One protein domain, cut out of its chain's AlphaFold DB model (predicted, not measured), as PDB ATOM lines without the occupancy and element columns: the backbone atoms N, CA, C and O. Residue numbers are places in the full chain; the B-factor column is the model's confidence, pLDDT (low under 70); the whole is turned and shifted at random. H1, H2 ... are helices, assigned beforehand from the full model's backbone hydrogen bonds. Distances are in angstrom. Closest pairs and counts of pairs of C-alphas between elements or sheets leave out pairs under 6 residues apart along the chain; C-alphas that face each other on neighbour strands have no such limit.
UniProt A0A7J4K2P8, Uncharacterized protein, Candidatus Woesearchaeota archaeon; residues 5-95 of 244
ATOM      1  N   GLN A   5     165.456 136.940 219.255       95.69
ATOM      2  CA  GLN A   5     164.546 136.867 218.109       95.69
ATOM      3  C   GLN A   5     164.082 138.257 217.675       95.69
ATOM      4  O   GLN A   5     164.022 138.543 216.479       95.69
ATOM      5  N   LEU A   6     163.820 139.143 218.638       96.19
ATOM      6  CA  LEU A   6     163.442 140.526 218.370       96.19
ATOM      7  C   LEU A   6     164.596 141.299 217.723       96.19
ATOM      8  O   LEU A   6     164.388 141.988 216.727       96.19
ATOM      9  N   VAL A   7     165.822 141.132 218.230       94.69
ATOM     10  CA  VAL A   7     167.028 141.734 217.635       94.69
ATOM     11  C   VAL A   7     167.223 141.249 216.196       94.69
ATOM     12  O   VAL A   7     167.464 142.057 215.297       94.69
ATOM     13  N   GLN A   8     167.072 139.944 215.950       93.44
ATOM     14  CA  GLN A   8     167.202 139.368 214.612       93.44
ATOM     15  C   GLN A   8     166.123 139.891 213.655       93.44
ATOM     16  O   GLN A   8     166.435 140.226 212.511       93.44
ATOM     17  N   TYR A   9     164.877 140.005 214.121       95.50
ATOM     18  CA  TYR A   9     163.778 140.568 213.339       95.50
ATOM     19  C   TYR A   9     164.031 142.034 212.985       95.50
ATOM     20  O   TYR A   9     163.936 142.402 211.815       95.50
ATOM     21  N   ILE A  10     164.408 142.861 213.968       94.38
ATOM     22  CA  ILE A  10     164.727 144.273 213.734       94.38
ATOM     23  C   ILE A  10     165.849 144.382 212.703       94.38
ATOM     24  O   ILE A  10     165.712 145.123 211.733       94.38
ATOM     25  N   ASN A  11     166.924 143.605 212.856       90.75
ATOM     26  CA  ASN A  11     168.027 143.609 211.901       90.75
ATOM     27  C   ASN A  11     167.560 143.249 210.479       90.75
ATOM     28  O   ASN A  11     167.925 143.932 209.526       90.75
ATOM     29  N   ALA A  12     166.711 142.228 210.329       91.31
ATOM     30  CA  ALA A  12     166.169 141.834 209.029       91.31
ATOM     31  C   ALA A  12     165.307 142.937 208.389       91.31
ATOM     32  O   ALA A  12     165.437 143.200 207.195       91.31
ATOM     33  N   GLN A  13     164.467 143.626 209.171       92.38
ATOM     34  CA  GLN A  13     163.658 144.742 208.663       92.38
ATOM     35  C   GLN A  13     164.535 145.926 208.232       92.38
ATOM     36  O   GLN A  13     164.331 146.504 207.166       92.38
ATOM     37  N   LEU A  14     165.561 146.258 209.014       86.69
ATOM     38  CA  LEU A  14     166.489 147.326 208.646       86.69
ATOM     39  C   LEU A  14     167.308 146.967 207.392       86.69
ATOM     40  O   LEU A  14     167.545 147.831 206.550       86.69
ATOM     41  N   GLN A  15     167.692 145.696 207.225       82.06
ATOM     42  CA  GLN A  15     168.333 145.196 206.001       82.06
ATOM     43  C   GLN A  15     167.396 145.225 204.787       82.06
ATOM     44  O   GLN A  15     167.855 145.450 203.668       82.06
ATOM     45  N   ALA A  16     166.090 145.048 205.001       83.31
ATOM     46  CA  ALA A  16     165.065 145.180 203.968       83.31
ATOM     47  C   ALA A  16     164.755 146.644 203.590       83.31
ATOM     48  O   ALA A  16     163.986 146.882 202.660       83.31
ATOM     49  N   GLY A  17     165.369 147.621 204.268       76.44
ATOM     50  CA  GLY A  17     165.266 149.041 203.935       76.44
ATOM     51  C   GLY A  17     164.274 149.834 204.785       76.44
ATOM     52  O   GLY A  17     164.171 151.046 204.613       76.44
ATOM     53  N   TYR A  18     163.572 149.198 205.725       83.50
ATOM     54  CA  TYR A  18     162.626 149.898 206.592       83.50
ATOM     55  C   TYR A  18     163.344 150.864 207.547       83.50
ATOM     56  O   TYR A  18     164.410 150.562 208.090       83.50
ATOM     57  N   GLY A  19     162.749 152.038 207.778       78.81
ATOM     58  CA  GLY A  19     163.275 153.021 208.728       78.81
ATOM     59  C   GLY A  19     163.100 152.570 210.182       78.81
ATOM     60  O   GLY A  19     162.114 151.910 210.509       78.81
ATOM     61  N   LYS A  20     164.012 152.967 211.084       86.25
ATOM     62  CA  LYS A  20     163.945 152.601 212.515       86.25
ATOM     63  C   LYS A  20     162.588 152.946 213.139       86.25
ATOM     64  O   LYS A  20     162.016 152.109 213.823       86.25
ATOM     65  N   GLU A  21     162.037 154.128 212.847       82.62
ATOM     66  CA  GLU A  21     160.714 154.530 213.351       82.62
ATOM     67  C   GLU A  21     159.575 153.667 212.812       82.62
ATOM     68  O   GLU A  21     158.684 153.280 213.565       82.62
ATOM     69  N   GLN A  22     159.623 153.297 211.532       85.06
ATOM     70  CA  GLN A  22     158.626 152.407 210.944       85.06
ATOM     71  C   GLN A  22     158.668 151.025 211.604       85.06
ATOM     72  O   GLN A  22     157.625 150.456 211.921       85.06
ATOM     73  N   VAL A  23     159.871 150.509 211.871       93.69
ATOM     74  CA  VAL A  23     160.059 149.240 212.583       93.69
ATOM     75  C   VAL A  23     159.570 149.347 214.030       93.69
ATOM     76  O   VAL A  23     158.866 148.450 214.490       93.69
ATOM     77  N   ARG A  24     159.853 150.454 214.736       94.69
ATOM     78  CA  ARG A  24     159.315 150.705 216.087       94.69
ATOM     79  C   ARG A  24     157.793 150.708 216.098       94.69
ATOM     80  O   ARG A  24     157.198 150.034 216.931       94.69
ATOM     81  N   GLN A  25     157.166 151.430 215.170       92.12
ATOM     82  CA  GLN A  25     155.709 151.507 215.063       92.12
ATOM     83  C   GLN A  25     155.092 150.143 214.743       92.12
ATOM     84  O   GLN A  25     154.107 149.764 215.371       92.12
ATOM     85  N   ALA A  26     155.689 149.381 213.823       95.38
ATOM     86  CA  ALA A  26     155.230 148.037 213.481       95.38
ATOM     87  C   ALA A  26     155.324 147.072 214.677       95.38
ATOM     88  O   ALA A  26     154.386 146.322 214.940       95.38
ATOM     89  N   LEU A  27     156.418 147.124 215.441       96.94
ATOM     90  CA  LEU A  27     156.599 146.309 216.645       96.94
ATOM     91  C   LEU A  27     155.657 146.726 217.776       96.94
ATOM     92  O   LEU A  27     155.060 145.869 218.424       96.94
ATOM     93  N   ALA A  28     155.467 148.028 217.984       96.88
ATOM     94  CA  ALA A  28     154.509 148.537 218.959       96.88
ATOM     95  C   ALA A  28     153.074 148.107 218.606       96.88
ATOM     96  O   ALA A  28     152.342 147.640 219.476       96.88
ATOM     97  N   ALA A  29     152.694 148.175 217.325       96.19
ATOM     98  CA  ALA A  29     151.410 147.670 216.834       96.19
ATOM     99  C   ALA A  29     151.273 146.144 216.997       96.19
ATOM    100  O   ALA A  29     150.173 145.645 217.220       96.19
ATOM    101  N   GLY A  30     152.389 145.412 216.939       96.69
ATOM    102  CA  GLY A  30     152.472 143.982 217.239       96.69
ATOM    103  C   GLY A  30     152.425 143.629 218.731       96.69
ATOM    104  O   GLY A  30     152.484 142.450 219.065       96.69
ATOM    105  N   GLY A  31     152.320 144.618 219.628       97.06
ATOM    106  CA  GLY A  31     152.200 144.411 221.074       97.06
ATOM    107  C   GLY A  31     153.527 144.288 221.826       97.06
ATOM    108  O   GLY A  31     153.522 143.936 223.007       97.06
ATOM    109  N   TYR A  32     154.664 144.581 221.189       97.12
ATOM    110  CA  TYR A  32     155.954 144.575 221.877       97.12
ATOM    111  C   TYR A  32     156.074 145.779 222.834       97.12
ATOM    112  O   TYR A  32     155.770 146.908 222.437       97.12
ATOM    113  N   PRO A  33     156.549 145.586 224.083       96.88
ATOM    114  CA  PRO A  33     156.751 146.688 225.021       96.88
ATOM    115  C   PRO A  33     157.793 147.693 224.498       96.88
ATOM    116  O   PRO A  33     158.863 147.258 224.064       96.88
ATOM    117  N   PRO A  34     157.572 149.018 224.619       94.56
ATOM    118  CA  PRO A  34     158.521 150.030 224.141       94.56
ATOM    119  C   PRO A  34     159.945 149.846 224.679       94.56
ATOM    120  O   PRO A  34     160.912 149.948 223.932       94.56
ATOM    121  N   LEU A  35     160.078 149.485 225.960       94.25
ATOM    122  CA  LEU A  35     161.380 149.236 226.583       94.25
ATOM    123  C   LEU A  35     162.129 148.060 225.931       94.25
ATOM    124  O   LEU A  35     163.338 148.141 225.737       94.25
ATOM    125  N   ALA A  36     161.417 146.991 225.561       96.31
ATOM    126  CA  ALA A  36     162.007 145.830 224.897       96.31
ATOM    127  C   ALA A  36     162.461 146.167 223.469       96.31
ATOM    128  O   ALA A  36     163.513 145.704 223.033       96.31
ATOM    129  N   ILE A  37     161.697 147.011 222.764       95.88
ATOM    130  CA  ILE A  37     162.056 147.523 221.437       95.88
ATOM    131  C   ILE A  37     163.358 148.333 221.527       95.88
ATOM    132  O   ILE A  37     164.298 148.061 220.783       95.88
ATOM    133  N   GLU A  38     163.455 149.275 222.469       92.81
ATOM    134  CA  GLU A  38     164.660 150.098 222.645       92.81
ATOM    135  C   GLU A  38     165.874 149.292 223.135       92.81
ATOM    136  O   GLU A  38     166.994 149.537 222.689       92.81
ATOM    137  N   GLU A  39     165.691 148.300 224.016       92.31
ATOM    138  CA  GLU A  39     166.757 147.344 224.356       92.31
ATOM    139  C   GLU A  39     167.246 146.579 223.124       92.31
ATOM    140  O   GLU A  39     168.453 146.453 222.928       92.31
ATOM    141  N   ALA A  40     166.339 146.127 222.259       95.12
ATOM    142  CA  ALA A  40     166.717 145.386 221.063       95.12
ATOM    143  C   ALA A  40     167.454 146.257 220.036       95.12
ATOM    144  O   ALA A  40     168.439 145.805 219.454       95.12
ATOM    145  N   PHE A  41     167.051 147.520 219.856       91.06
ATOM    146  CA  PHE A  41     167.803 148.474 219.033       91.06
ATOM    147  C   PHE A  41     169.188 148.790 219.605       91.06
ATOM    148  O   PHE A  41     170.130 148.987 218.840       91.06
ATOM    149  N   ARG A  42     169.325 148.828 220.933       88.94
ATOM    150  CA  ARG A  42     170.601 149.057 221.625       88.94
ATOM    151  C   ARG A  42     171.568 147.884 221.473       88.94
ATOM    152  O   ARG A  42     172.768 148.104 221.331       88.94
ATOM    153  N   ASP A  43     171.047 146.658 221.483       91.12
ATOM    154  CA  ASP A  43     171.836 145.426 221.360       91.12
ATOM    155  C   ASP A  43     172.286 145.138 219.909       91.12
ATOM    156  O   ASP A  43     173.133 144.264 219.686       91.12
ATOM    157  N   LEU A  44     171.806 145.902 218.915       89.00
ATOM    158  CA  LEU A  44     172.337 145.882 217.548       89.00
ATOM    159  C   LEU A  44     173.771 146.430 217.527       89.00
ATOM    160  O   LEU A  44     174.019 147.629 217.396       89.00
ATOM    161  N   LYS A  45     174.750 145.530 217.638       73.06
ATOM    162  CA  LYS A  45     176.169 145.871 217.502       73.06
ATOM    163  C   LYS A  45     176.516 146.160 216.045       73.06
ATOM    164  O   LYS A  45     176.754 145.245 215.263       73.06
ATOM    165  N   GLY A  46     176.622 147.442 215.717       66.88
ATOM    166  CA  GLY A  46     177.215 147.925 214.474       66.88
ATOM    167  C   GLY A  46     176.377 149.008 213.800       66.88
ATOM    168  O   GLY A  46     175.182 149.127 214.071       66.88
ATOM    169  N   PRO A  47     176.986 149.817 212.916       60.91
ATOM    170  CA  PRO A  47     176.213 150.663 212.025       60.91
ATOM    171  C   PRO A  47     175.319 149.739 211.208       60.91
ATOM    172  O   PRO A  47     175.810 148.867 210.491       60.91
ATOM    173  N   VAL A  48     174.005 149.892 211.347       60.09
ATOM    174  CA  VAL A  48     173.076 149.170 210.488       60.09
ATOM    175  C   VAL A  48     173.187 149.812 209.115       60.09
ATOM    176  O   VAL A  48     172.559 150.829 208.824       60.09
ATOM    177  N   SER A  49     174.087 149.270 208.302       67.19
ATOM    178  CA  SER A  49     174.346 149.696 206.937       67.19
ATOM    179  C   SER A  49     173.145 149.303 206.089       67.19
ATOM    180  O   SER A  49     173.127 148.253 205.453       67.19
ATOM    181  N   ASN A  50     172.109 150.141 206.110       78.12
ATOM    182  CA  ASN A  50     170.990 150.011 205.193       78.12
ATOM    183  C   ASN A  50     171.557 150.157 203.758       78.12
ATOM    184  O   ASN A  50     172.083 151.213 203.399       78.12
ATOM    185  N   PRO A  51     171.506 149.117 202.913       83.50
ATOM    186  CA  PRO A  51     172.089 149.192 201.577       83.50
ATOM    187  C   PRO A  51     171.430 150.285 200.722       83.50
ATOM    188  O   PRO A  51     172.087 150.866 199.862       83.50
ATOM    189  N   GLN A  52     170.169 150.639 200.994       86.12
ATOM    190  CA  GLN A  52     169.493 151.740 200.309       86.12
ATOM    191  C   GLN A  52     170.108 153.096 200.658       86.12
ATOM    192  O   GLN A  52     170.346 153.882 199.744       86.12
ATOM    193  N   ILE A  53     170.423 153.364 201.938       90.12
ATOM    194  CA  ILE A  53     171.029 154.650 202.323       90.12
ATOM    195  C   ILE A  53     172.417 154.810 201.697       90.12
ATOM    196  O   ILE A  53     172.772 155.901 201.258       90.12
ATOM    197  N   LEU A  54     173.178 153.716 201.589       91.50
ATOM    198  CA  LEU A  54     174.492 153.712 200.944       91.50
ATOM    199  C   LEU A  54     174.386 153.948 199.435       91.50
ATOM    200  O   LEU A  54     175.104 154.796 198.911       91.50
ATOM    201  N   ASN A  55     173.461 153.270 198.750       92.12
ATOM    202  CA  ASN A  55     173.226 153.474 197.318       92.12
ATOM    203  C   ASN A  55     172.783 154.913 197.021       92.12
ATOM    204  O   ASN A  55     173.271 155.532 196.076       92.12
ATOM    205  N   PHE A  56     171.899 155.471 197.851       94.06
ATOM    206  CA  PHE A  56     171.413 156.840 197.687       94.06
ATOM    207  C   PHE A  56     172.512 157.870 197.983       94.06
ATOM    208  O   PHE A  56     172.708 158.808 197.212       94.06
ATOM    209  N   ALA A  57     173.297 157.663 199.048       94.38
ATOM    210  CA  ALA A  57     174.476 158.475 199.343       94.38
ATOM    211  C   ALA A  57     175.478 158.450 198.176       94.38
ATOM    212  O   ALA A  57     175.977 159.495 197.766       94.38
ATOM    213  N   GLN A  58     175.733 157.272 197.598       94.25
ATOM    214  CA  GLN A  58     176.614 157.109 196.444       94.25
ATOM    215  C   GLN A  58     176.086 157.822 195.201       94.25
ATOM    216  O   GLN A  58     176.856 158.502 194.527       94.25
ATOM    217  N   GLN A  59     174.785 157.727 194.925       95.44
ATOM    218  CA  GLN A  59     174.154 158.429 193.812       95.44
ATOM    219  C   GLN A  59     174.280 159.953 193.954       95.44
ATOM    220  O   GLN A  59     174.655 160.622 192.993       95.44
ATOM    221  N   LEU A  60     174.025 160.505 195.145       95.19
ATOM    222  CA  LEU A  60     174.163 161.943 195.409       95.19
ATOM    223  C   LEU A  60     175.609 162.416 195.216       95.19
ATOM    224  O   LEU A  60     175.855 163.419 194.548       95.19
ATOM    225  N   LEU A  61     176.582 161.665 195.736       92.81
ATOM    226  CA  LEU A  61     177.999 161.994 195.572       92.81
ATOM    227  C   LEU A  61     178.447 161.907 194.100       92.81
ATOM    228  O   LEU A  61     179.216 162.750 193.649       92.81
ATOM    229  N   GLN A  62     177.932 160.947 193.321       90.69
ATOM    230  CA  GLN A  62     178.189 160.856 191.874       90.69
ATOM    231  C   GLN A  62     177.578 162.016 191.076       90.69
ATOM    232  O   GLN A  62     178.107 162.378 190.030       90.69
ATOM    233  N   GLN A  63     176.498 162.622 191.576       91.38
ATOM    234  CA  GLN A  63     175.894 163.831 191.004       91.38
ATOM    235  C   GLN A  63     176.646 165.120 191.383       91.38
ATOM    236  O   GLN A  63     176.237 166.202 190.972       91.38
ATOM    237  N   GLY A  64     177.734 165.022 192.154       90.62
ATOM    238  CA  GLY A  64     178.549 166.169 192.555       90.62
ATOM    239  C   GLY A  64     178.077 166.874 193.827       90.62
ATOM    240  O   GLY A  64     178.593 167.943 194.144       90.62
ATOM    241  N   TYR A  65     177.132 166.296 194.579       91.69
ATOM    242  CA  TYR A  65     176.751 166.848 195.879       91.69
ATOM    243  C   TYR A  65     177.931 166.777 196.850       91.69
ATOM    244  O   TYR A  65     178.620 165.759 196.951       91.69
ATOM    245  N   LEU A  66     178.126 167.838 197.632       90.12
ATOM    246  CA  LEU A  66     179.088 167.817 198.732       90.12
ATOM    247  C   LEU A  66     178.601 166.875 199.850       90.12
ATOM    248  O   LEU A  66     177.391 166.752 200.049       90.12
ATOM    249  N   PRO A  67     179.495 166.274 200.663       91.19
ATOM    250  CA  PRO A  67     179.100 165.367 201.749       91.19
ATOM    251  C   PRO A  67     178.036 165.937 202.704       91.19
ATOM    252  O   PRO A  67     177.106 165.235 203.109       91.19
ATOM    253  N   ILE A  68     178.131 167.229 203.034       84.69
ATOM    254  CA  ILE A  68     177.152 167.921 203.887       84.69
ATOM    255  C   ILE A  68     175.784 168.007 203.192       84.69
ATOM    256  O   ILE A  68     174.763 167.719 203.814       84.69
ATOM    257  N   GLN A  69     175.759 168.331 201.896       89.50
ATOM    258  CA  GLN A  69     174.522 168.408 201.112       89.50
ATOM    259  C   GLN A  69     173.892 167.023 200.933       89.50
ATOM    260  O   GLN A  69     172.686 166.871 201.108       89.50
ATOM    261  N   ALA A  70     174.706 165.999 200.662       94.69
ATOM    262  CA  ALA A  70     174.244 164.619 200.563       94.69
ATOM    263  C   ALA A  70     173.626 164.139 201.887       94.69
ATOM    264  O   ALA A  70     172.561 163.526 201.892       94.69
ATOM    265  N   THR A  71     174.241 164.491 203.022       91.50
ATOM    266  CA  THR A  71     173.691 164.199 204.354       91.50
ATOM    267  C   THR A  71     172.331 164.875 204.548       91.50
ATOM    268  O   THR A  71     171.383 164.220 204.975       91.50
ATOM    269  N   ALA A  72     172.213 166.164 204.215       87.75
ATOM    270  CA  ALA A  72     170.956 166.900 204.341       87.75
ATOM    271  C   ALA A  72     169.844 166.305 203.457       87.75
ATOM    272  O   ALA A  72     168.719 166.134 203.923       87.75
ATOM    273  N   ALA A  73     170.167 165.923 202.219       92.62
ATOM    274  CA  ALA A  73     169.221 165.297 201.299       92.62
ATOM    275  C   ALA A  73     168.715 163.939 201.817       92.62
ATOM    276  O   ALA A  73     167.524 163.651 201.730       92.62
ATOM    277  N   LEU A  74     169.584 163.122 202.420       92.44
ATOM    278  CA  LEU A  74     169.174 161.864 203.054       92.44
ATOM    279  C   LEU A  74     168.235 162.105 204.244       92.44
ATOM    280  O   LEU A  74     167.235 161.410 204.396       92.44
ATOM    281  N   VAL A  75     168.501 163.123 205.062       89.44
ATOM    282  CA  VAL A  75     167.598 163.470 206.171       89.44
ATOM    283  C   VAL A  75     166.223 163.905 205.655       89.44
ATOM    284  O   VAL A  75     165.207 163.496 206.211       89.44
ATOM    285  N   GLN A  76     166.166 164.654 204.549       87.62
ATOM    286  CA  GLN A  76     164.900 165.020 203.898       87.62
ATOM    287  C   GLN A  76     164.125 163.810 203.353       87.62
ATOM    288  O   GLN A  76     162.899 163.840 203.324       87.62
ATOM    289  N   GLN A  77     164.819 162.733 202.973       86.31
ATOM    290  CA  GLN A  77     164.212 161.452 202.580       86.31
ATOM    291  C   GLN A  77     163.741 160.611 203.785       86.31
ATOM    292  O   GLN A  77     163.258 159.496 203.611       86.31
ATOM    293  N   GLY A  78     163.871 161.131 205.011       81.75
ATOM    294  CA  GLY A  78     163.413 160.478 206.238       81.75
ATOM    295  C   GLY A  78     164.459 159.593 206.917       81.75
ATOM    296  O   GLY A  78     164.141 158.920 207.899       81.75
ATOM    297  N   PHE A  79     165.709 159.585 206.441       84.69
ATOM    298  CA  PHE A  79     166.791 158.901 207.147       84.69
ATOM    299  C   PHE A  79     167.200 159.679 208.405       84.69
ATOM    300  O   PHE A  79     167.187 160.910 208.434       84.69
ATOM    301  N   SER A  80     167.607 158.971 209.462       80.94
ATOM    302  CA  SER A  80     168.101 159.641 210.668       80.94
ATOM    303  C   SER A  80     169.407 160.390 210.374       80.94
ATOM    304  O   SER A  80     170.231 159.934 209.579       80.94
ATOM    305  N   GLN A  81     169.635 161.527 211.039       83.44
ATOM    306  CA  GLN A  81     170.843 162.337 210.832       83.44
ATOM    307  C   GLN A  81     172.133 161.548 211.102       83.44
ATOM    308  O   GLN A  81     173.120 161.698 210.380       83.44
ATOM    309  N   HIS A  82     172.114 160.685 212.119       80.75
ATOM    310  CA  HIS A  82     173.232 159.810 212.452       80.75
ATOM    311  C   HIS A  82     173.518 158.803 211.328       80.75
ATOM    312  O   HIS A  82     174.661 158.685 210.885       80.75
ATOM    313  N   ASP A  83     172.486 158.117 210.825       83.12
ATOM    314  CA  ASP A  83     172.647 157.106 209.774       83.12
ATOM    315  C   ASP A  83     173.047 157.755 208.440       83.12
ATOM    316  O   ASP A  83     173.924 157.241 207.749       83.12
ATOM    317  N   ALA A  84     172.493 158.929 208.118       90.81
ATOM    318  CA  ALA A  84     172.872 159.717 206.946       90.81
ATOM    319  C   ALA A  84     174.353 160.122 206.979       90.81
ATOM    320  O   ALA A  84     175.074 159.910 206.002       90.81
ATOM    321  N   ARG A  85     174.839 160.642 208.116       89.25
ATOM    322  CA  ARG A  85     176.262 160.980 208.288       89.25
ATOM    323  C   ARG A  85     177.152 159.747 208.182       89.25
ATOM    324  O   ARG A  85     178.178 159.804 207.507       89.25
ATOM    325  N   ALA A  86     176.773 158.642 208.827       86.88
ATOM    326  CA  ALA A  86     177.528 157.394 208.775       86.88
ATOM    327  C   ALA A  86     177.612 156.840 207.342       86.88
ATOM    328  O   ALA A  86     178.698 156.480 206.894       86.88
ATOM    329  N   ALA A  87     176.499 156.853 206.603       90.81
ATOM    330  CA  ALA A  87     176.427 156.401 205.218       90.81
ATOM    331  C   ALA A  87     177.299 157.253 204.289       90.81
ATOM    332  O   ALA A  87     178.124 156.717 203.551       90.81
ATOM    333  N   VAL A  88     177.182 158.582 204.368       92.81
ATOM    334  CA  VAL A  88     178.015 159.494 203.573       92.81
ATOM    335  C   VAL A  88     179.488 159.324 203.928       92.81
ATOM    336  O   VAL A  88     180.313 159.219 203.026       92.81
ATOM    337  N   LYS A  89     179.835 159.225 205.218       90.62
ATOM    338  CA  LYS A  89     181.214 158.980 205.666       90.62
ATOM    339  C   LYS A  89     181.757 157.654 205.139       90.62
ATOM    340  O   LYS A  89     182.919 157.596 204.756       90.62
ATOM    341  N   GLN A  90     180.938 156.606 205.098       89.56
ATOM    342  CA  GLN A  90     181.333 155.306 204.571       89.56
ATOM    343  C   GLN A  90     181.567 155.362 203.057       89.56
ATOM    344  O   GLN A  90     182.608 154.915 202.592       89.56
ATOM    345  N   VAL A  91     180.662 155.958 202.279       90.50
ATOM    346  CA  VAL A  91     180.837 156.061 200.821       90.50
ATOM    347  C   VAL A  91     182.001 156.991 200.460       90.50
ATOM    348  O   VAL A  91     182.803 156.673 199.586       90.50
ATOM    349  N   TYR A  92     182.126 158.118 201.159       86.25
ATOM    350  CA  TYR A  92     183.162 159.119 200.912       86.25
ATOM    351  C   TYR A  92     184.546 158.681 201.417       86.25
ATOM    352  O   TYR A  92     185.563 158.972 200.792       86.25
ATOM    353  N   GLY A  93     184.599 157.976 202.551       76.50
ATOM    354  CA  GLY A  93     185.839 157.548 203.201       76.50
ATOM    355  C   GLY A  93     186.456 156.277 202.619       76.50
ATOM    356  O   GLY A  93     187.648 156.056 202.810       76.50
ATOM    357  N   VAL A  94     185.682 155.450 201.905       64.31
ATOM    358  CA  VAL A  94     186.193 154.186 201.347       64.31
ATOM    359  C   VAL A  94     187.072 154.406 200.114       64.31
ATOM    360  O   VAL A  94     187.943 153.582 199.880       64.31
ATOM    361  N   ASN A  95     186.928 155.515 199.382       50.50
ATOM    362  CA  ASN A  95     187.907 155.983 198.397       50.50
ATOM    363  C   ASN A  95     187.629 157.465 198.086       50.50
ATOM    364  O   ASN A  95     186.618 157.741 197.433       50.50
TER     365      ASN A  95
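AT A GLANCE: This is residues 5 to 95 of the 244 residues of an uncharacterized protein of Candidatus Woesearchaeota archaeon (UniProt A0A7J4K2P8). What shape do these atoms make? Two small lobes of three helices each stand end to end, H1, H2 and H3 in one and H4, H5 and H6 in the other, joined by residues 44 to 50; in each lobe the helix centres make a triangle. How is it made up? The 91 printed residues hold six named helices, H1 to H6 in chain order, and no named strand: the class is all helix, with helix packing mostly crossed. How large is it? It is elongated, spanning 44 by 23 by 18 A, yet only just compact, close to loose, with a radius of gyration of the C-alphas of 14.2 A.

IN THESE COORDINATES: Where are the first three helices? H1 is residues 5 to 15, from C-alpha 5 at (164.546, 136.867, 218.109), 15.2 A long; H2 is 20 to 29 and H3 34 to 43. And the others? H4 is residues 51 to 62, 16.4 A; H5 is 67 to 76; H6 is 81 to 94, 19.8 A, ending at C-alpha 94 at (186.193, 154.186, 201.347).

HOW THE PARTS SIT: How does H1 stand to H2 and H3? It touches H2 in a hairpin, C-alphas of Ile 10 and Val 23 closest at 6.9 A. It touches H3, C-alphas of Val 7 and Ala 40 closest at 5.0 A, only just about perpendicular at 70.4 degrees. What of H2 and H3? This hairpin only just touches, with 3 pairs of C-alphas within 8 A, the closest being Ala 28 and Pro 34 at 6.7 A. How do H4, H5 and H6 meet? H4 touches H5 at a steep tilt of 48 degrees, closest C-alphas Leu 60 and Ala 70, 5.8 A, and H6 at 63 degrees, Leu 54 and Ala 87, 5.4 A; H5 and H6 form a hairpin, only just steep at 37 degrees, Thr 71 and Ala 84, 5.2 A. Do the backbones and lobes connect? In all six helices every O i to N i+4 pair is within hydrogen-bond range; H1 and H4 are close but not clearly touching, C-alphas of Gln 15 and Pro 51 closest at 7.0 A.

THE WHOLE: How far does it reach, and is it cut? The C-alphas farthest apart, of Gly 31 and Gly 64, are 44.5 A apart; the printed part has no cut and no long link. Where is confidence low? Residues 46 to 49 and 94 to 95 are under 70.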